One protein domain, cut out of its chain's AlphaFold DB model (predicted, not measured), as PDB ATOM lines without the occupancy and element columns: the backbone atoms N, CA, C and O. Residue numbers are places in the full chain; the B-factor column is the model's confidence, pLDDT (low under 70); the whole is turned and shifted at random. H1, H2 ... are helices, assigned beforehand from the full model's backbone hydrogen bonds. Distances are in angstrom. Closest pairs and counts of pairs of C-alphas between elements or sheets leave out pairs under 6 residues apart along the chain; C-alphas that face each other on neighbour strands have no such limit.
ATOM      1  N   PRO A 202     188.309 171.681 177.319       22.61
ATOM      2  CA  PRO A 202     188.232 171.236 178.703       22.61
ATOM      3  C   PRO A 202     188.336 172.438 179.650       22.61
ATOM      4  O   PRO A 202     189.381 172.701 180.237       22.61
ATOM      5  N   LEU A 203     187.243 173.178 179.820       27.58
ATOM      6  CA  LEU A 203     187.040 174.063 180.961       27.58
ATOM      7  C   LEU A 203     186.359 173.245 182.057       27.58
ATOM      8  O   LEU A 203     185.146 173.253 182.214       27.58
ATOM      9  N   ALA A 204     187.203 172.471 182.737       29.30
ATOM     10  CA  ALA A 204     187.052 171.917 184.079       29.30
ATOM     11  C   ALA A 204     185.657 172.037 184.739       29.30
ATOM     12  O   ALA A 204     185.409 172.956 185.517       29.30
ATOM     13  N   GLU A 205     184.818 171.012 184.556       26.91
ATOM     14  CA  GLU A 205     183.687 170.696 185.450       26.91
ATOM     15  C   GLU A 205     184.140 170.380 186.891       26.91
ATOM     16  O   GLU A 205     183.333 170.391 187.809       26.91
ATOM     17  N   THR A 206     185.432 170.150 187.133       29.64
ATOM     18  CA  THR A 206     185.970 169.770 188.449       29.64
ATOM     19  C   THR A 206     186.540 170.917 189.287       29.64
ATOM     20  O   THR A 206     186.848 170.697 190.449       29.64
ATOM     21  N   ALA A 207     186.687 172.138 188.758       31.97
ATOM     22  CA  ALA A 207     187.309 173.241 189.516       31.97
ATOM     23  C   ALA A 207     186.305 174.231 190.137       31.97
ATOM     24  O   ALA A 207     186.656 174.954 191.068       31.97
ATOM     25  N   LEU A 208     185.065 174.277 189.639       30.11
ATOM     26  CA  LEU A 208     184.021 175.163 190.172       30.11
ATOM     27  C   LEU A 208     183.161 174.501 191.258       30.11
ATOM     28  O   LEU A 208     182.612 175.223 192.088       30.11
ATOM     29  N   ASP A 209     183.090 173.167 191.290       28.70
ATOM     30  CA  ASP A 209     182.313 172.424 192.297       28.70
ATOM     31  C   ASP A 209     183.031 172.375 193.663       28.70
ATOM     32  O   ASP A 209     182.383 172.435 194.705       28.70
ATOM     33  N   ASP A 210     184.372 172.392 193.671       31.17
ATOM     34  CA  ASP A 210     185.178 172.366 194.902       31.17
ATOM     35  C   ASP A 210     185.440 173.750 195.515       31.17
ATOM     36  O   ASP A 210     185.781 173.838 196.698       31.17
ATOM     37  N   LEU A 211     185.293 174.844 194.751       32.84
ATOM     38  CA  LEU A 211     185.706 176.162 195.242       32.84
ATOM     39  C   LEU A 211     184.561 177.045 195.742       32.84
ATOM     40  O   LEU A 211     184.812 177.769 196.699       32.84
ATOM     41  N   VAL A 212     183.325 176.987 195.207       34.69
ATOM     42  CA  VAL A 212     182.187 177.771 195.751       34.69
ATOM     43  C   VAL A 212     180.810 177.110 195.485       34.69
ATOM     44  O   VAL A 212     180.305 177.195 194.364       34.69
ATOM     45  N   PRO A 213     180.097 176.607 196.520       32.53
ATOM     46  CA  PRO A 213     178.756 175.990 196.412       32.53
ATOM     47  C   PRO A 213     177.640 176.878 195.820       32.53
ATOM     48  O   PRO A 213     176.535 176.414 195.543       32.53
ATOM     49  N   PHE A 214     177.884 178.182 195.667       38.47
ATOM     50  CA  PHE A 214     176.866 179.191 195.355       38.47
ATOM     51  C   PHE A 214     176.781 179.575 193.869       38.47
ATOM     52  O   PHE A 214     175.730 180.044 193.430       38.47
ATOM     53  N   ALA A 215     177.840 179.371 193.076       34.91
ATOM     54  CA  ALA A 215     177.880 179.823 191.679       34.91
ATOM     55  C   ALA A 215     176.865 179.077 190.794       34.91
ATOM     56  O   ALA A 215     176.200 179.688 189.959       34.91
ATOM     57  N   SER A 216     176.673 177.777 191.037       36.19
ATOM     58  CA  SER A 216     175.751 176.930 190.267       36.19
ATOM     59  C   SER A 216     174.292 177.409 190.343       36.19
ATOM     60  O   SER A 216     173.600 177.472 189.327       36.19
ATOM     61  N   ASN A 217     173.835 177.856 191.518       36.41
ATOM     62  CA  ASN A 217     172.465 178.346 191.711       36.41
ATOM     63  C   ASN A 217     172.239 179.730 191.075       36.41
ATOM     64  O   ASN A 217     171.176 179.998 190.520       36.41
ATOM     65  N   ILE A 218     173.253 180.602 191.109       38.66
ATOM     66  CA  ILE A 218     173.185 181.956 190.534       38.66
ATOM     67  C   ILE A 218     173.220 181.905 188.995       38.66
ATOM     68  O   ILE A 218     172.498 182.650 188.324       38.66
ATOM     69  N   LEU A 219     174.018 181.000 188.421       41.31
ATOM     70  CA  LEU A 219     174.097 180.799 186.970       41.31
ATOM     71  C   LEU A 219     172.831 180.137 186.404       41.31
ATOM     72  O   LEU A 219     172.383 180.515 185.323       41.31
ATOM     73  N   GLN A 220     172.189 179.239 187.163       44.84
ATOM     74  CA  GLN A 220     170.863 178.698 186.823       44.84
ATOM     75  C   GLN A 220     169.772 179.791 186.853       44.84
ATOM     76  O   GLN A 220     168.974 179.894 185.919       44.84
ATOM     77  N   ALA A 221     169.788 180.672 187.860       35.94
ATOM     78  CA  ALA A 221     168.776 181.718 188.047       35.94
ATOM     79  C   ALA A 221     168.871 182.900 187.056       35.94
ATOM     80  O   ALA A 221     167.886 183.606 186.828       35.94
ATOM     81  N   THR A 222     170.043 183.157 186.465       40.12
ATOM     82  CA  THR A 222     170.268 184.296 185.549       40.12
ATOM     83  C   THR A 222     169.945 183.996 184.083       40.12
ATOM     84  O   THR A 222     169.968 184.918 183.270       40.12
ATOM     85  N   GLY A 223     169.574 182.756 183.737       41.25
ATOM     86  CA  GLY A 223     169.090 182.414 182.393       41.25
ATOM     87  C   GLY A 223     170.131 182.569 181.276       41.25
ATOM     88  O   GLY A 223     169.765 182.806 180.134       41.25
ATOM     89  N   VAL A 224     171.427 182.418 181.568       41.69
ATOM     90  CA  VAL A 224     172.550 182.621 180.617       41.69
ATOM     91  C   VAL A 224     172.604 181.561 179.487       41.69
ATOM     92  O   VAL A 224     173.554 181.497 178.713       41.69
ATOM     93  N   ASN A 225     171.553 180.758 179.316       39.50
ATOM     94  CA  ASN A 225     171.461 179.748 178.264       39.50
ATOM     95  C   ASN A 225     171.137 180.321 176.869       39.50
ATOM     96  O   ASN A 225     171.329 179.618 175.880       39.50
ATOM     97  N   ASP A 226     170.722 181.587 176.762       38.47
ATOM     98  CA  ASP A 226     170.306 182.175 175.476       38.47
ATOM     99  C   ASP A 226     171.503 182.510 174.551       38.47
ATOM    100  O   ASP A 226     171.402 182.414 173.330       38.47
ATOM    101  N   ALA A 227     172.679 182.833 175.110       32.81
ATOM    102  CA  ALA A 227     173.889 183.143 174.329       32.81
ATOM    103  C   ALA A 227     174.618 181.887 173.805       32.81
ATOM    104  O   ALA A 227     175.297 181.940 172.783       32.81
ATOM    105  N   LEU A 228     174.449 180.745 174.482       31.78
ATOM    106  CA  LEU A 228     174.886 179.428 174.006       31.78
ATOM    107  C   LEU A 228     173.893 178.839 172.991       31.78
ATOM    108  O   LEU A 228     174.317 178.166 172.056       31.78
ATOM    109  N   GLN A 229     172.595 179.150 173.111       31.55
ATOM    110  CA  GLN A 229     171.574 178.768 172.126       31.55
ATOM    111  C   GLN A 229     171.795 179.439 170.763       31.55
ATOM    112  O   GLN A 229     171.758 178.745 169.752       31.55
ATOM    113  N   GLN A 230     172.194 180.717 170.720       34.53
ATOM    114  CA  GLN A 230     172.567 181.382 169.456       34.53
ATOM    115  C   GLN A 230     173.814 180.784 168.775       34.53
ATOM    116  O   GLN A 230     173.963 180.897 167.560       34.53
ATOM    117  N   ALA A 231     174.705 180.126 169.526       29.11
ATOM    118  CA  ALA A 231     175.878 179.442 168.975       29.11
ATOM    119  C   ALA A 231     175.567 178.016 168.469       29.11
ATOM    120  O   ALA A 231     176.288 177.497 167.619       29.11
ATOM    121  N   VAL A 232     174.483 177.395 168.954       30.91
ATOM    122  CA  VAL A 232     174.001 176.064 168.531       30.91
ATOM    123  C   VAL A 232     173.015 176.163 167.361       30.91
ATOM    124  O   VAL A 232     173.033 175.295 166.488       30.91
ATOM    125  N   ASP A 233     172.254 177.259 167.261       30.55
ATOM    126  CA  ASP A 233     171.417 177.573 166.089       30.55
ATOM    127  C   ASP A 233     172.248 177.693 164.793       30.55
ATOM    128  O   ASP A 233     171.751 177.439 163.696       30.55
ATOM    129  N   ALA A 234     173.546 177.997 164.914       30.67
ATOM    130  CA  ALA A 234     174.506 178.000 163.808       30.67
ATOM    131  C   ALA A 234     174.990 176.592 163.384       30.67
ATOM    132  O   ALA A 234     175.713 176.473 162.394       30.67
ATOM    133  N   LEU A 252     151.030 186.177 179.412       87.19
ATOM    134  CA  LEU A 252     150.887 184.757 179.734       87.19
ATOM    135  C   LEU A 252     151.265 184.479 181.193       87.19
ATOM    136  O   LEU A 252     150.481 183.873 181.916       87.19
ATOM    137  N   MET A 253     152.418 184.978 181.653       84.81
ATOM    138  CA  MET A 253     152.890 184.771 183.035       84.81
ATOM    139  C   MET A 253     151.926 185.339 184.084       84.81
ATOM    140  O   MET A 253     151.766 184.782 185.170       84.81
ATOM    141  N   ASN A 254     151.279 186.460 183.763       88.06
ATOM    142  CA  ASN A 254     150.313 187.099 184.649       88.06
ATOM    143  C   ASN A 254     148.947 186.390 184.628       88.06
ATOM    144  O   ASN A 254     148.219 186.448 185.620       88.06
ATOM    145  N   ALA A 255     148.612 185.724 183.520       87.31
ATOM    146  CA  ALA A 255     147.393 184.942 183.358       87.31
ATOM    147  C   ALA A 255     147.497 183.533 183.958       87.31
ATOM    148  O   ALA A 255     146.534 183.074 184.564       87.31
ATOM    149  N   ILE A 256     148.642 182.863 183.798       89.56
ATOM    150  CA  ILE A 256     148.915 181.502 184.270       89.56
ATOM    151  C   ILE A 256     150.061 181.570 185.282       89.56
ATOM    152  O   ILE A 256     151.245 181.475 184.944       89.56
ATOM    153  N   LYS A 257     149.711 181.765 186.553       92.19
ATOM    154  CA  LYS A 257     150.687 182.007 187.616       92.19
ATOM    155  C   LYS A 257     151.427 180.722 187.954       92.19
ATOM    156  O   LYS A 257     150.799 179.703 188.246       92.19
ATOM    157  N   ASP A 258     152.753 180.784 188.004       92.31
ATOM    158  CA  ASP A 258     153.557 179.696 188.552       92.31
ATOM    159  C   ASP A 258     153.484 179.722 190.095       92.31
ATOM    160  O   ASP A 258     153.964 180.677 190.714       92.31
ATOM    161  N   PRO A 259     152.902 178.702 190.752       92.06
ATOM    162  CA  PRO A 259     152.814 178.662 192.212       92.06
ATOM    163  C   PRO A 259     154.183 178.526 192.904       92.06
ATOM    164  O   PRO A 259     154.282 178.810 194.097       92.06
ATOM    165  N   ARG A 260     155.241 178.127 192.181       92.06
ATOM    166  CA  ARG A 260     156.617 178.011 192.700       92.06
ATOM    167  C   ARG A 260     157.315 179.369 192.812       92.06
ATOM    168  O   ARG A 260     158.246 179.525 193.601       92.06
ATOM    169  N   LEU A 261     156.871 180.364 192.040       90.44
ATOM    170  CA  LEU A 261     157.568 181.642 191.884       90.44
ATOM    171  C   LEU A 261     157.713 182.403 193.205       90.44
ATOM    172  O   LEU A 261     158.776 182.943 193.493       90.44
ATOM    173  N   ALA A 262     156.660 182.454 194.022       90.38
ATOM    174  CA  ALA A 262     156.657 183.287 195.222       90.38
ATOM    175  C   ALA A 262     157.643 182.800 196.297       90.38
ATOM    176  O   ALA A 262     158.232 183.623 196.999       90.38
ATOM    177  N   SER A 263     157.801 181.484 196.463       88.62
ATOM    178  CA  SER A 263     158.806 180.916 197.369       88.62
ATOM    179  C   SER A 263     160.209 181.053 196.786       88.62
ATOM    180  O   SER A 263     161.119 181.449 197.508       88.62
ATOM    181  N   TYR A 264     160.371 180.819 195.480       85.62
ATOM    182  CA  TYR A 264     161.666 180.942 194.811       85.62
ATOM    183  C   TYR A 264     162.204 182.381 194.838       85.62
ATOM    184  O   TYR A 264     163.346 182.623 195.214       85.62
ATOM    185  N   ALA A 265     161.363 183.371 194.531       85.88
ATOM    186  CA  ALA A 265     161.742 184.783 194.586       85.88
ATOM    187  C   ALA A 265     162.104 185.239 196.010       85.88
ATOM    188  O   ALA A 265     162.998 186.064 196.178       85.88
ATOM    189  N   ARG A 266     161.453 184.679 197.042       89.12
ATOM    190  CA  ARG A 266     161.844 184.907 198.442       89.12
ATOM    191  C   ARG A 266     163.233 184.353 198.734       89.12
ATOM    192  O   ARG A 266     164.055 185.092 199.255       89.12
ATOM    193  N   GLN A 267     163.524 183.125 198.309       87.06
ATOM    194  CA  GLN A 267     164.855 182.532 198.459       87.06
ATOM    195  C   GLN A 267     165.945 183.377 197.780       87.06
ATOM    196  O   GLN A 267     166.998 183.610 198.371       87.06
ATOM    197  N   VAL A 268     165.688 183.879 196.567       81.75
ATOM    198  CA  VAL A 268     166.604 184.803 195.874       81.75
ATOM    199  C   VAL A 268     166.781 186.102 196.667       81.75
ATOM    200  O   VAL A 268     167.905 186.578 196.823       81.75
ATOM    201  N   GLY A 269     165.694 186.656 197.210       83.12
ATOM    202  CA  GLY A 269     165.735 187.838 198.068       83.12
ATOM    203  C   GLY A 269     166.558 187.633 199.343       83.12
ATOM    204  O   GLY A 269     167.386 188.484 199.668       83.12
ATOM    205  N   ASP A 270     166.383 186.502 200.024       86.00
ATOM    206  CA  ASP A 270     167.132 186.144 201.235       86.00
ATOM    207  C   ASP A 270     168.625 185.979 200.929       86.00
ATOM    208  O   ASP A 270     169.475 186.512 201.647       86.00
ATOM    209  N   GLN A 271     168.959 185.329 199.808       82.50
ATOM    210  CA  GLN A 271     170.336 185.266 199.312       82.50
ATOM    211  C   GLN A 271     170.891 186.668 199.057       82.50
ATOM    212  O   GLN A 271     171.980 186.989 199.523       82.50
ATOM    213  N   SER A 272     170.144 187.543 198.381       82.69
ATOM    214  CA  SER A 272     170.586 188.923 198.165       82.69
ATOM    215  C   SER A 272     170.863 189.664 199.469       82.69
ATOM    216  O   SER A 272     171.853 190.385 199.537       82.69
ATOM    217  N   GLN A 273     170.067 189.470 200.525       85.94
ATOM    218  CA  GLN A 273     170.352 190.080 201.831       85.94
ATOM    219  C   GLN A 273     171.659 189.565 202.442       85.94
ATOM    220  O   GLN A 273     172.438 190.355 202.977       85.94
ATOM    221  N   GLN A 274     171.957 188.272 202.302       84.62
ATOM    222  CA  GLN A 274     173.249 187.724 202.724       84.62
ATOM    223  C   GLN A 274     174.407 188.366 201.945       84.62
ATOM    224  O   GLN A 274     175.392 188.792 202.548       84.62
ATOM    225  N   PHE A 275     174.268 188.524 200.627       81.06
ATOM    226  CA  PHE A 275     175.262 189.208 199.795       81.06
ATOM    227  C   PHE A 275     175.436 190.681 200.180       81.06
ATOM    228  O   PHE A 275     176.569 191.138 200.315       81.06
ATOM    229  N   ILE A 276     174.343 191.402 200.437       82.69
ATOM    230  CA  ILE A 276     174.378 192.786 200.931       82.69
ATOM    231  C   ILE A 276     175.123 192.858 202.264       82.69
ATOM    232  O   ILE A 276     175.970 193.732 202.438       82.69
ATOM    233  N   SER A 277     174.840 191.940 203.190       83.56
ATOM    234  CA  SER A 277     175.496 191.916 204.501       83.56
ATOM    235  C   SER A 277     177.000 191.640 204.404       83.56
ATOM    236  O   SER A 277     177.776 192.200 205.175       83.56
ATOM    237  N   LYS A 278     177.419 190.815 203.435       82.19
ATOM    238  CA  LYS A 278     178.806 190.366 203.281       82.19
ATOM    239  C   LYS A 278     179.659 191.307 202.426       82.19
ATOM    240  O   LYS A 278     180.827 191.514 202.736       82.19
ATOM    241  N   TYR A 279     179.092 191.857 201.355       82.62
ATOM    242  CA  TYR A 279     179.820 192.609 200.323       82.62
ATOM    243  C   TYR A 279     179.348 194.065 200.168       82.62
ATOM    244  O   TYR A 279     179.970 194.841 199.444       82.62
ATOM    245  N   GLY A 280     178.272 194.455 200.855       82.50
ATOM    246  CA  GLY A 280     177.703 195.802 200.830       82.50
ATOM    247  C   GLY A 280     176.538 195.986 199.840       82.50
ATOM    248  O   GLY A 280     176.312 195.166 198.949       82.50
ATOM    249  N   PRO A 281     175.770 197.088 199.962       81.88
ATOM    250  CA  PRO A 281     174.511 197.283 199.231       81.88
ATOM    251  C   PRO A 281     174.660 197.852 197.810       81.88
ATOM    252  O   PRO A 281     173.654 198.021 197.119       81.88
ATOM    253  N   GLY A 282     175.878 198.190 197.366       77.81
ATOM    254  CA  GLY A 282     176.113 199.018 196.173       77.81
ATOM    255  C   GLY A 282     175.420 198.519 194.898       77.81
ATOM    256  O   GLY A 282     174.820 199.317 194.180       77.81
ATOM    257  N   GLY A 283     175.423 197.201 194.665       75.44
ATOM    258  CA  GLY A 283     174.814 196.566 193.488       75.44
ATOM    259  C   GLY A 283     173.281 196.472 193.498       75.44
ATOM    260  O   GLY A 283     172.696 196.091 192.489       75.44
ATOM    261  N   TYR A 284     172.615 196.822 194.604       78.94
ATOM    262  CA  TYR A 284     171.159 196.666 194.763       78.94
ATOM    263  C   TYR A 284     170.388 197.980 194.723       78.94
ATOM    264  O   TYR A 284     169.155 197.986 194.825       78.94
ATOM    265  N   LYS A 285     171.092 199.104 194.562       76.31
ATOM    266  CA  LYS A 285     170.474 200.423 194.443       76.31
ATOM    267  C   LYS A 285     169.574 200.441 193.199       76.31
ATOM    268  O   LYS A 285     170.051 200.287 192.084       76.31
ATOM    269  N   GLY A 286     168.264 200.590 193.402       73.44
ATOM    270  CA  GLY A 286     167.245 200.552 192.342       73.44
ATOM    271  C   GLY A 286     166.533 199.203 192.178       73.44
ATOM    272  O   GLY A 286     165.397 199.179 191.709       73.44
ATOM    273  N   ILE A 287     167.128 198.096 192.638       79.06
ATOM    274  CA  ILE A 287     166.487 196.768 192.620       79.06
ATOM    275  C   ILE A 287     165.430 196.668 193.723       79.06
ATOM    276  O   ILE A 287     164.343 196.127 193.522       79.06
ATOM    277  N   THR A 288     165.716 197.234 194.897       78.19
ATOM    278  CA  THR A 288     164.793 197.230 196.042       78.19
ATOM    279  C   THR A 288     163.462 197.911 195.721       78.19
ATOM    280  O   THR A 288     162.415 197.405 196.129       78.19
ATOM    281  N   SER A 289     163.498 198.981 194.920       79.62
ATOM    282  CA  SER A 289     162.342 199.757 194.459       79.62
ATOM    283  C   SER A 289     161.583 199.148 193.276       79.62
ATOM    284  O   SER A 289     160.580 199.717 192.855       79.62
ATOM    285  N   MET A 290     162.035 198.024 192.709       77.38
ATOM    286  CA  MET A 290     161.299 197.364 191.626       77.38
ATOM    287  C   MET A 290     159.946 196.849 192.129       77.38
ATOM    288  O   MET A 290     159.870 196.258 193.215       77.38
ATOM    289  N   ALA A 291     158.912 197.049 191.308       77.94
ATOM    290  CA  ALA A 291     157.554 196.570 191.547       77.94
ATOM    291  C   ALA A 291     157.498 195.037 191.649       77.94
ATOM    292  O   ALA A 291     158.361 194.331 191.119       77.94
ATOM    293  N   THR A 292     156.476 194.527 192.335       86.44
ATOM    294  CA  THR A 292     156.278 193.089 192.596       86.44
ATOM    295  C   THR A 292     154.803 192.685 192.565       86.44
ATOM    296  O   THR A 292     154.438 191.653 193.121       86.44
ATOM    297  N   ASP A 293     153.945 193.496 191.950       87.00
ATOM    298  CA  ASP A 293     152.492 193.304 191.963       87.00
ATOM    299  C   ASP A 293     152.056 192.163 191.037       87.00
ATOM    300  O   ASP A 293     151.047 191.498 191.279       87.00
ATOM    301  N   THR A 294     152.825 191.909 189.974       88.25
ATOM    302  CA  THR A 294     152.545 190.846 189.002       88.25
ATOM    303  C   THR A 294     153.650 189.784 188.965       88.25
ATOM    304  O   THR A 294     154.814 190.097 189.232       88.25
ATOM    305  N   PRO A 295     153.346 188.531 188.571       87.88
ATOM    306  CA  PRO A 295     154.360 187.495 188.352       87.88
ATOM    307  C   PRO A 295     155.529 187.952 187.472       87.88
ATOM    308  O   PRO A 295     156.686 187.739 187.827       87.88
ATOM    309  N   SER A 296     155.252 188.656 186.369       81.69
ATOM    310  CA  SER A 296     156.303 189.183 185.489       81.69
ATOM    311  C   SER A 296     157.229 190.188 186.191       81.69
ATOM    312  O   SER A 296     158.433 190.202 185.942       81.69
ATOM    313  N   GLN A 297     156.682 191.022 187.080       85.75
ATOM    314  CA  GLN A 297     157.458 191.979 187.868       85.75
ATOM    315  C   GLN A 297     158.298 191.276 188.943       85.75
ATOM    316  O   GLN A 297     159.479 191.589 189.090       85.75
ATOM    317  N   ILE A 298     157.732 190.273 189.627       82.94
ATOM    318  CA  ILE A 298     158.462 189.432 190.590       82.94
ATOM    319  C   ILE A 298     159.650 188.744 189.906       82.94
ATOM    320  O   ILE A 298     160.765 188.808 190.420       82.94
ATOM    321  N   ILE A 299     159.437 188.146 188.727       82.00
ATOM    322  CA  ILE A 299     160.505 187.522 187.931       82.00
ATOM    323  C   ILE A 299     161.577 188.548 187.567       82.00
ATOM    324  O   ILE A 299     162.762 188.293 187.767       82.00
ATOM    325  N   SER A 300     161.181 189.721 187.064       77.94
ATOM    326  CA  SER A 300     162.127 190.779 186.693       77.94
ATOM    327  C   SER A 300     162.990 191.217 187.881       77.94
ATOM    328  O   SER A 300     164.216 191.281 187.757       77.94
ATOM    329  N   LYS A 301     162.372 191.442 189.048       84.25
ATOM    330  CA  LYS A 301     163.080 191.801 190.282       84.25
ATOM    331  C   LYS A 301     164.029 190.700 190.737       84.25
ATOM    332  O   LYS A 301     165.193 190.984 191.002       84.25
ATOM    333  N   ALA A 302     163.563 189.456 190.780       78.50
ATOM    334  CA  ALA A 302     164.383 188.327 191.200       78.50
ATOM    335  C   ALA A 302     165.560 188.079 190.235       78.50
ATOM    336  O   ALA A 302     166.680 187.864 190.685       78.50
ATOM    337  N   ARG A 303     165.372 188.214 188.914       81.25
ATOM    338  CA  ARG A 303     166.485 188.150 187.944       81.25
ATOM    339  C   ARG A 303     167.505 189.269 188.168       81.25
ATOM    340  O   ARG A 303     168.708 189.015 188.120       81.25
ATOM    341  N   ALA A 304     167.045 190.495 188.431       75.69
ATOM    342  CA  ALA A 304     167.932 191.612 188.751       75.69
ATOM    343  C   ALA A 304     168.720 191.351 190.046       75.69
ATOM    344  O   ALA A 304     169.931 191.565 190.076       75.69
ATOM    345  N   GLN A 305     168.058 190.825 191.081       79.69
ATOM    346  CA  GLN A 305     168.685 190.394 192.332       79.69
ATOM    347  C   GLN A 305     169.756 189.323 192.097       79.69
ATOM    348  O   GLN A 305     170.893 189.510 192.523       79.69
ATOM    349  N   SER A 306     169.448 188.259 191.352       76.38
ATOM    350  CA  SER A 306     170.420 187.210 191.009       76.38
ATOM    351  C   SER A 306     171.617 187.757 190.229       76.38
ATOM    352  O   SER A 306     172.759 187.398 190.519       76.38
ATOM    353  N   LYS A 307     171.387 188.676 189.282       77.44
ATOM    354  CA  LYS A 307     172.467 189.341 188.537       77.44
ATOM    355  C   LYS A 307     173.352 190.196 189.450       77.44
ATOM    356  O   LYS A 307     174.572 190.160 189.315       77.44
ATOM    357  N   ALA A 308     172.764 190.935 190.389       77.94
ATOM    358  CA  ALA A 308     173.522 191.708 191.370       77.94
ATOM    359  C   ALA A 308     174.327 190.807 192.322       77.94
ATOM    360  O   ALA A 308     175.489 191.111 192.595       77.94
ATOM    361  N   ASN A 309     173.753 189.673 192.757       80.19
ATOM    362  CA  ASN A 309     174.464 188.662 193.548       80.19
ATOM    363  C   ASN A 309     175.711 188.167 192.790       80.19
ATOM    364  O   ASN A 309     176.804 188.164 193.356       80.19
ATOM    365  N   LEU A 310     175.563 187.806 191.504       78.50
ATOM    366  CA  LEU A 310     176.678 187.359 190.658       78.50
ATOM    367  C   LEU A 310     177.762 188.429 190.540       78.50
ATOM    368  O   LEU A 310     178.941 188.138 190.714       78.50
ATOM    369  N   SER A 311     177.365 189.668 190.262       80.31
ATOM    370  CA  SER A 311     178.319 190.747 190.025       80.31
ATOM    371  C   SER A 311     179.134 191.086 191.273       80.31
ATOM    372  O   SER A 311     180.356 191.217 191.201       80.31
ATOM    373  N   LEU A 312     178.489 191.148 192.444       80.81
ATOM    374  CA  LEU A 312     179.187 191.371 193.714       80.81
ATOM    375  C   LEU A 312     180.104 190.206 194.082       80.81
ATOM    376  O   LEU A 312     181.232 190.438 194.515       80.81
ATOM    377  N   TYR A 313     179.641 188.970 193.875       81.25
ATOM    378  CA  TYR A 313     180.472 187.784 194.047       81.25
ATOM    379  C   TYR A 313     181.737 187.867 193.186       81.25
ATOM    380  O   TYR A 313     182.850 187.754 193.699       81.25
ATOM    381  N   THR A 314     181.573 188.111 191.884       80.31
ATOM    382  CA  THR A 314     182.687 188.191 190.940       80.31
ATOM    383  C   THR A 314     183.638 189.323 191.292       80.31
ATOM    384  O   THR A 314     184.846 189.110 191.308       80.31
ATOM    385  N   HIS A 315     183.124 190.510 191.625       84.44
ATOM    386  CA  HIS A 315     183.967 191.630 192.035       84.44
ATOM    387  C   HIS A 315     184.802 191.290 193.278       84.44
ATOM    388  O   HIS A 315     185.996 191.578 193.314       84.44
ATOM    389  N   HIS A 316     184.210 190.612 194.265       82.69
ATOM    390  CA  HIS A 316     184.956 190.132 195.427       82.69
ATOM    391  C   HIS A 316     186.053 189.133 195.043       82.69
ATOM    392  O   HIS A 316     187.183 189.280 195.498       82.69
ATOM    393  N   GLN A 317     185.753 188.156 194.183       81.81
ATOM    394  CA  GLN A 317     186.742 187.170 193.735       81.81
ATOM    395  C   GLN A 317     187.897 187.808 192.951       81.81
ATOM    396  O   GLN A 317     189.052 187.421 193.122       81.81
ATOM    397  N   VAL A 318     187.613 188.831 192.136       86.88
ATOM    398  CA  VAL A 318     188.652 189.631 191.465       86.88
ATOM    399  C   VAL A 318     189.561 190.300 192.499       86.88
ATOM    400  O   VAL A 318     190.783 190.192 192.396       86.88
ATOM    401  N   ASN A 319     188.983 190.929 193.526       86.38
ATOM    402  CA  ASN A 319     189.753 191.599 194.577       86.38
ATOM    403  C   ASN A 319     190.587 190.604 195.409       86.38
ATOM    404  O   ASN A 319     191.744 190.887 195.724       86.38
ATOM    405  N   GLU A 320     190.044 189.427 195.739       81.44
ATOM    406  CA  GLU A 320     190.782 188.360 196.435       81.44
ATOM    407  C   GLU A 320     191.953 187.836 195.599       81.44
ATOM    408  O   GLU A 320     193.061 187.682 196.123       81.44
ATOM    409  N   MET A 321     191.741 187.616 194.300       80.94
ATOM    410  CA  MET A 321     192.796 187.204 193.372       80.94
ATOM    411  C   MET A 321     193.903 188.261 193.293       80.94
ATOM    412  O   MET A 321     195.077 187.933 193.457       80.94
ATOM    413  N   GLN A 322     193.548 189.537 193.121       86.50
ATOM    414  CA  GLN A 322     194.519 190.636 193.094       86.50
ATOM    415  C   GLN A 322     195.301 190.738 194.411       86.50
ATOM    416  O   GLN A 322     196.528 190.832 194.393       86.50
ATOM    417  N   SER A 323     194.627 190.637 195.561       80.06
ATOM    418  CA  SER A 323     195.287 190.615 196.873       80.06
ATOM    419  C   SER A 323     196.231 189.418 197.024       80.06
ATOM    420  O   SER A 323     197.334 189.563 197.552       80.06
ATOM    421  N   THR A 324     195.825 188.239 196.549       81.25
ATOM    422  CA  THR A 324     196.651 187.022 196.583       81.25
ATOM    423  C   THR A 324     197.902 187.195 195.729       81.25
ATOM    424  O   THR A 324     199.005 186.921 196.199       81.25
ATOM    425  N   VAL A 325     197.760 187.726 194.513       83.75
ATOM    426  CA  VAL A 325     198.887 188.059 193.630       83.75
ATOM    427  C   VAL A 325     199.856 189.027 194.314       83.75
ATOM    428  O   VAL A 325     201.061 188.779 194.323       83.75
ATOM    429  N   GLU A 326     199.358 190.091 194.945       86.50
ATOM    430  CA  GLU A 326     200.208 191.053 195.658       86.50
ATOM    431  C   GLU A 326     200.919 190.450 196.880       86.50
ATOM    432  O   GLU A 326     202.059 190.812 197.177       86.50
ATOM    433  N   GLN A 327     200.294 189.506 197.587       81.06
ATOM    434  CA  GLN A 327     200.951 188.772 198.673       81.06
ATOM    435  C   GLN A 327     202.024 187.816 198.145       81.06
ATOM    436  O   GLN A 327     203.130 187.779 198.684       81.06
ATOM    437  N   LEU A 328     201.739 187.088 197.063       79.44
ATOM    438  CA  LEU A 328     202.696 186.174 196.442       79.44
ATOM    439  C   LEU A 328     203.923 186.914 195.907       79.44
ATOM    440  O   LEU A 328     205.040 186.470 196.155       79.44
ATOM    441  N   LYS A 329     203.746 188.083 195.276       84.31
ATOM    442  CA  LYS A 329     204.861 188.949 194.845       84.31
ATOM    443  C   LYS A 329     205.797 189.347 195.993       84.31
ATOM    444  O   LYS A 329     206.977 189.569 195.749       84.31
ATOM    445  N   LYS A 330     205.285 189.462 197.225       85.06
ATOM    446  CA  LYS A 330     206.084 189.804 198.419       85.06
ATOM    447  C   LYS A 330     206.813 188.604 199.021       85.06
ATOM    448  O   LYS A 330     207.828 188.797 199.681       85.06
ATOM    449  N   LEU A 331     206.265 187.400 198.861       77.19
ATOM    450  CA  LEU A 331     206.798 186.171 199.458       77.19
ATOM    451  C   LEU A 331     207.756 185.423 198.530       77.19
ATOM    452  O   LEU A 331     208.652 184.727 199.003       77.19
ATOM    453  N   LEU A 332     207.552 185.535 197.222       81.31
ATOM    454  CA  LEU A 332     208.372 184.865 196.224       81.31
ATOM    455  C   LEU A 332     209.652 185.661 195.924       81.31
ATOM    456  O   LEU A 332     209.655 186.891 196.025       81.31
ATOM    457  N   PRO A 333     210.737 184.983 195.505       83.38
ATOM    458  CA  PRO A 333     211.930 185.659 195.017       83.38
ATOM    459  C   PRO A 333     211.608 186.637 193.869       83.38
ATOM    460  O   PRO A 333     210.709 186.369 193.062       83.38
ATOM    461  N   PRO A 334     212.353 187.753 193.743       79.50
ATOM    462  CA  PRO A 334     212.143 188.717 192.668       79.50
ATOM    463  C   PRO A 334     212.159 188.050 191.286       79.50
ATOM    464  O   PRO A 334     213.097 187.339 190.937       79.50
ATOM    465  N   GLY A 335     211.113 188.290 190.494       77.06
ATOM    466  CA  GLY A 335     210.969 187.749 189.138       77.06
ATOM    467  C   GLY A 335     210.275 186.385 189.045       77.06
ATOM    468  O   GLY A 335     209.852 186.011 187.953       77.06
ATOM    469  N   THR A 336     210.076 185.662 190.152       83.69
ATOM    470  CA  THR A 336     209.308 184.406 190.138       83.69
ATOM    471  C   THR A 336     207.821 184.686 189.885       83.69
ATOM    472  O   THR A 336     207.189 185.446 190.616       83.69
ATOM    473  N   GLY A 337     207.250 184.073 188.842       80.69
ATOM    474  CA  GLY A 337     205.822 184.192 188.516       80.69
ATOM    475  C   GLY A 337     205.394 185.526 187.891       80.69
ATOM    476  O   GLY A 337     204.198 185.768 187.753       80.69
ATOM    477  N   SER A 338     206.334 186.394 187.498       84.69
ATOM    478  CA  SER A 338     206.032 187.727 186.948       84.69
ATOM    479  C   SER A 338     205.132 187.683 185.705       84.69
ATOM    480  O   SER A 338     204.174 188.451 185.619       84.69
ATOM    481  N   GLU A 339     205.391 186.750 184.788       88.12
ATOM    482  CA  GLU A 339     204.575 186.524 183.590       88.12
ATOM    483  C   GLU A 339     203.161 186.042 183.948       88.12
ATOM    484  O   GLU A 339     202.177 186.560 183.425       88.12
ATOM    485  N   LEU A 340     203.042 185.123 184.911       87.56
ATOM    486  CA  LEU A 340     201.751 184.645 185.407       87.56
ATOM    487  C   LEU A 340     200.923 185.800 185.994       87.56
ATOM    488  O   LEU A 340     199.749 185.946 185.665       87.56
ATOM    489  N   PHE A 341     201.537 186.664 186.807       90.56
ATOM    490  CA  PHE A 341     200.855 187.828 187.379       90.56
ATOM    491  C   PHE A 341     200.423 188.851 186.319       90.56
ATOM    492  O   PHE A 341     199.327 189.405 186.423       90.56
ATOM    493  N   ALA A 342     201.244 189.086 185.292       90.00
ATOM    494  CA  ALA A 342     200.884 189.958 184.172       90.00
ATOM    495  C   ALA A 342     199.714 189.386 183.351       90.00
ATOM    496  O   ALA A 342     198.801 190.123 182.968       90.00
ATOM    497  N   ASN A 343     199.700 188.067 183.142       90.19
ATOM    498  CA  ASN A 343     198.633 187.368 182.427       90.19
ATOM    499  C   ASN A 343     197.316 187.350 183.216       90.19
ATOM    500  O   ASN A 343     196.256 187.489 182.608       90.19
ATOM    501  N   ILE A 344     197.368 187.261 184.551       88.12
ATOM    502  CA  ILE A 344     196.186 187.411 185.417       88.12
ATOM    503  C   ILE A 344     195.552 188.784 185.219       88.12
ATOM    504  O   ILE A 344     194.358 188.868 184.936       88.12
ATOM    505  N   GLN A 345     196.346 189.851 185.338       89.50
ATOM    506  CA  GLN A 345     195.839 191.216 185.197       89.50
ATOM    507  C   GLN A 345     195.271 191.447 183.791       89.50
ATOM    508  O   GLN A 345     194.132 191.881 183.652       89.50
ATOM    509  N   THR A 346     196.016 191.051 182.756       91.19
ATOM    510  CA  THR A 346     195.577 191.169 181.357       91.19
ATOM    511  C   THR A 346     194.289 190.385 181.101       91.19
ATOM    512  O   THR A 346     193.362 190.901 180.481       91.19
ATOM    513  N   GLY A 347     194.193 189.150 181.599       85.75
ATOM    514  CA  GLY A 347     192.995 188.327 181.458       85.75
ATOM    515  C   GLY A 347     191.777 188.944 182.147       85.75
ATOM    516  O   GLY A 347     190.686 188.938 181.581       85.75
ATOM    517  N   LEU A 348     191.962 189.509 183.344       87.62
ATOM    518  CA  LEU A 348     190.897 190.186 184.087       87.62
ATOM    519  C   LEU A 348     190.441 191.479 183.398       87.62
ATOM    520  O   LEU A 348     189.240 191.746 183.369       87.62
ATOM    521  N   ASP A 349     191.369 192.236 182.809       89.31
ATOM    522  CA  ASP A 349     191.078 193.480 182.086       89.31
ATOM    523  C   ASP A 349     190.373 193.221 180.743       89.31
ATOM    524  O   ASP A 349     189.485 193.977 180.344       89.31
ATOM    525  N   LEU A 350     190.722 192.127 180.057       89.12
ATOM    526  CA  LEU A 350     190.055 191.700 178.821       89.12
ATOM    527  C   LEU A 350     188.674 191.076 179.073       89.12
ATOM    528  O   LEU A 350     187.839 191.043 178.166       89.12
ATOM    529  N   ALA A 351     188.413 190.577 180.282       83.06
ATOM    530  CA  ALA A 351     187.143 189.965 180.639       83.06
ATOM    531  C   ALA A 351     186.037 191.022 180.829       83.06
ATOM    532  O   ALA A 351     185.961 191.732 181.838       83.06
ATOM    533  N   GLN A 352     185.126 191.080 179.859       81.19
ATOM    534  CA  GLN A 352     184.034 192.056 179.805       81.19
ATOM    535  C   GLN A 352     182.801 191.631 180.608       81.19
ATOM    536  O   GLN A 352     181.979 192.474 180.966       81.19
ATOM    537  N   THR A 353     182.654 190.337 180.898       80.44
ATOM    538  CA  THR A 353     181.510 189.800 181.648       80.44
ATOM    539  C   THR A 353     181.931 189.173 182.970       80.44
ATOM    540  O   THR A 353     183.060 188.705 183.127       80.44
ATOM    541  N   ASP A 354     180.992 189.106 183.917       76.31
ATOM    542  CA  ASP A 354     181.247 188.485 185.217       76.31
ATOM    543  C   ASP A 354     181.648 187.007 185.080       76.31
ATOM    544  O   ASP A 354     182.535 186.541 185.791       76.31
ATOM    545  N   GLN A 355     181.080 186.287 184.107       76.19
ATOM    546  CA  GLN A 355     181.465 184.903 183.828       76.19
ATOM    547  C   GLN A 355     182.885 184.798 183.270       76.19
ATOM    548  O   GLN A 355     183.650 183.937 183.697       76.19
ATOM    549  N   GLN A 356     183.261 185.669 182.328       77.00
ATOM    550  CA  GLN A 356     184.624 185.685 181.795       77.00
ATOM    551  C   GLN A 356     185.642 185.944 182.909       77.00
ATOM    552  O   GLN A 356     186.660 185.261 182.968       77.00
ATOM    553  N   ARG A 357     185.337 186.859 183.837       78.62
ATOM    554  CA  ARG A 357     186.195 187.134 184.997       78.62
ATOM    555  C   ARG A 357     186.334 185.912 185.897       78.62
ATOM    556  O   ARG A 357     187.451 185.568 186.264       78.62
ATOM    557  N   LEU A 358     185.236 185.218 186.204       76.44
ATOM    558  CA  LEU A 358     185.286 183.981 186.992       76.44
ATOM    559  C   LEU A 358     186.070 182.867 186.289       76.44
ATOM    560  O   LEU A 358     186.834 182.163 186.946       76.44
ATOM    561  N   ASN A 359     185.946 182.733 184.967       79.12
ATOM    562  CA  ASN A 359     186.722 181.760 184.193       79.12
ATOM    563  C   ASN A 359     188.224 182.071 184.250       79.12
ATOM    564  O   ASN A 359     189.035 181.169 184.458       79.12
ATOM    565  N   VAL A 360     188.590 183.349 184.109       79.38
ATOM    566  CA  VAL A 360     189.971 183.830 184.252       79.38
ATOM    567  C   VAL A 360     190.497 183.526 185.656       79.38
ATOM    568  O   VAL A 360     191.569 182.937 185.790       79.38
ATOM    569  N   ILE A 361     189.725 183.848 186.699       77.62
ATOM    570  CA  ILE A 361     190.078 183.549 188.093       77.62
ATOM    571  C   ILE A 361     190.294 182.047 188.284       77.62
ATOM    572  O   ILE A 361     191.335 181.652 188.795       77.62
ATOM    573  N   GLY A 362     189.362 181.204 187.835       75.62
ATOM    574  CA  GLY A 362     189.470 179.750 187.970       75.62
ATOM    575  C   GLY A 362     190.705 179.179 187.269       75.62
ATOM    576  O   GLY A 362     191.446 178.393 187.863       75.62
ATOM    577  N   HIS A 363     190.969 179.622 186.036       80.69
ATOM    578  CA  HIS A 363     192.153 179.220 185.276       80.69
ATOM    579  C   HIS A 363     193.450 179.579 186.016       80.69
ATOM    580  O   HIS A 363     194.331 178.734 186.190       80.69
ATOM    581  N   PHE A 364     193.563 180.817 186.492       83.56
ATOM    582  CA  PHE A 364     194.800 181.291 187.101       83.56
ATOM    583  C   PHE A 364     194.986 180.874 188.564       83.56
ATOM    584  O   PHE A 364     196.124 180.642 188.966       83.56
ATOM    585  N   SER A 365     193.914 180.675 189.339       75.81
ATOM    586  CA  SER A 365     193.990 180.055 190.673       75.81
ATOM    587  C   SER A 365     194.684 178.695 190.605       75.81
ATOM    588  O   SER A 365     195.546 178.388 191.430       75.81
ATOM    589  N   LYS A 366     194.359 177.900 189.578       78.31
ATOM    590  CA  LYS A 366     194.997 176.605 189.337       78.31
ATOM    591  C   LYS A 366     196.482 176.757 189.001       78.31
ATOM    592  O   LYS A 366     197.310 176.092 189.615       78.31
ATOM    593  N   GLN A 367     196.829 177.665 188.087       79.88
ATOM    594  CA  GLN A 367     198.228 177.899 187.709       79.88
ATOM    595  C   GLN A 367     199.082 178.409 188.877       79.88
ATOM    596  O   GLN A 367     200.218 177.969 189.033       79.88
ATOM    597  N   ILE A 368     198.537 179.277 189.736       76.75
ATOM    598  CA  ILE A 368     199.200 179.700 190.978       76.75
ATOM    599  C   ILE A 368     199.481 178.482 191.869       76.75
ATOM    600  O   ILE A 368     200.608 178.312 192.342       76.75
ATOM    601  N   GLY A 369     198.479 177.623 192.074       74.19
ATOM    602  CA  GLY A 369     198.614 176.407 192.876       74.19
ATOM    603  C   GLY A 369     199.688 175.457 192.343       74.19
ATOM    604  O   GLY A 369     200.507 174.960 193.109       74.19
ATOM    605  N   GLU A 370     199.719 175.237 191.031       80.06
ATOM    606  CA  GLU A 370     200.641 174.290 190.396       80.06
ATOM    607  C   GLU A 370     202.075 174.829 190.287       80.06
ATOM    608  O   GLU A 370     203.030 174.083 190.498       80.06
ATOM    609  N   GLN A 371     202.243 176.115 189.968       81.06
ATOM    610  CA  GLN A 371     203.552 176.676 189.609       81.06
ATOM    611  C   GLN A 371     204.238 177.406 190.764       81.06
ATOM    612  O   GLN A 371     205.466 177.401 190.848       81.06
ATOM    613  N   LEU A 372     203.474 178.047 191.655       75.62
ATOM    614  CA  LEU A 372     204.039 178.937 192.674       75.62
ATOM    615  C   LEU A 372     204.083 178.310 194.070       75.62
ATOM    616  O   LEU A 372     204.995 178.612 194.841       75.62
ATOM    617  N   MET A 373     203.161 177.400 194.402       70.38
ATOM    618  CA  MET A 373     203.188 176.727 195.709       70.38
ATOM    619  C   MET A 373     204.450 175.883 195.948       70.38
ATOM    620  O   MET A 373     204.996 175.966 197.053       70.38
ATOM    621  N   PRO A 374     204.986 175.130 194.966       74.38
ATOM    622  CA  PRO A 374     206.237 174.394 195.162       74.38
ATOM    623  C   PRO A 374     207.437 175.316 195.429       74.38
ATOM    624  O   PRO A 374     208.318 174.971 196.219       74.38
ATOM    625  N   ALA A 375     207.456 176.510 194.825       64.44
ATOM    626  CA  ALA A 375     208.515 177.505 195.013       64.44
ATOM    627  C   ALA A 375     208.508 178.109 196.431       64.44
ATOM    628  O   ALA A 375     209.565 178.335 197.019       64.44
ATOM    629  N   LEU A 376     207.324 178.294 197.026       61.53
ATOM    630  CA  LEU A 376     207.188 178.718 198.427       61.53
ATOM    631  C   LEU A 376     207.666 177.646 199.416       61.53
ATOM    632  O   LEU A 376     208.198 177.975 200.472       61.53
TER     633      LEU A 376
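Overview. This is residues 202 to 234 and 252 to 376 of the 457 residues of an uncharacterized protein of Oceanospirillaceae bacterium (UniProt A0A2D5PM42). One long helix, H5, makes the longest axis of a loose, elongated body, with the helical hairpin H6 and H7 folded back beside its later part and H4 packed beside its earlier part. H1 packs on H5 between these two places, and residues 225 to 234, which hold H2, stick out from the body. The 158 printed residues hold eight named helices, H1 to H8 in chain order, and no named strand: the class is all helix. H5, H6 and H7 are a bundle of three, up and down, each running against the one before it in the chain. The radius of gyration of the C-alphas is 19.1 A, and the C-alphas span 65 by 42 by 25 A.

Along the chain. The printed part begins with residues 202 to 214, which hold no named element. H1 is residues 215 to 221, with C-alpha 215 at (177.880, 179.823, 191.679), and H2 is residues 225 to 232. After the cut come H3, residues 252 to 255, and H4, residues 261 to 279, 26.2 A long. H5, residues 295 to 331, is 53.6 A long, from C-alpha 295 at (154.360, 187.495, 188.352) to C-alpha 331 at (206.798, 186.171, 199.458). H6 is residues 338 to 350, 18.4 A; H7 is residues 354 to 371, 25.6 A; H8 is residues 373 to 376, with C-alpha 376 at (207.188, 178.718, 198.427).

Arrangement. H5 is the hub, touching H1, H3, H4 and H7. H1 touches residues 303 to 310 of H5 alone, closest at the C-alphas of Ile 218 and Ser 306, 6.0 A, at a shallow tilt of 21 degrees, opposite ways. H4 touches H5, closest at the C-alphas of Ala 265 and Ala 302, 5.6 A, at a shallow tilt of 29 degrees, the same way. H3 touches residues 295 to 296 of H5 alone; the C-alphas of Asn 254 and Pro 295 are closest, 5.5 A. H7 touches residues 310 to 321 of H5 alone, closest at the C-alphas of Thr 314 and Asp 354, 5.9 A, at a shallow tilt of 28 degrees, the same way. H6 and H7 form a helical hairpin, closest at the C-alphas of Leu 348 and Arg 357, 5.7 A. H6 is close to H5 but not clearly touching; the closest C-alphas, Val 325 and Phe 341, are 6.6 A apart. H8 and H7 meet only through their link. H2 touches no helix. Every O i to N i+4 pair is within hydrogen-bond range in H1, H4, H5, H6 and H7, and 3 of 4 in H2; H3 and H8 are too short for such a pair.

Size, cuts and confidence. The two C-alphas farthest apart, those of Ala 255 and Pro 333, are 65.6 A apart. Residues 235 to 251 are not printed, and C-alphas 234 and 252 are 29.3 A apart across the cut. The link from H4 to H5, 15 residues, is long. The mean pLDDT of the printed part is 72.1, with residues 202 to 234 and 375 to 376 under 70.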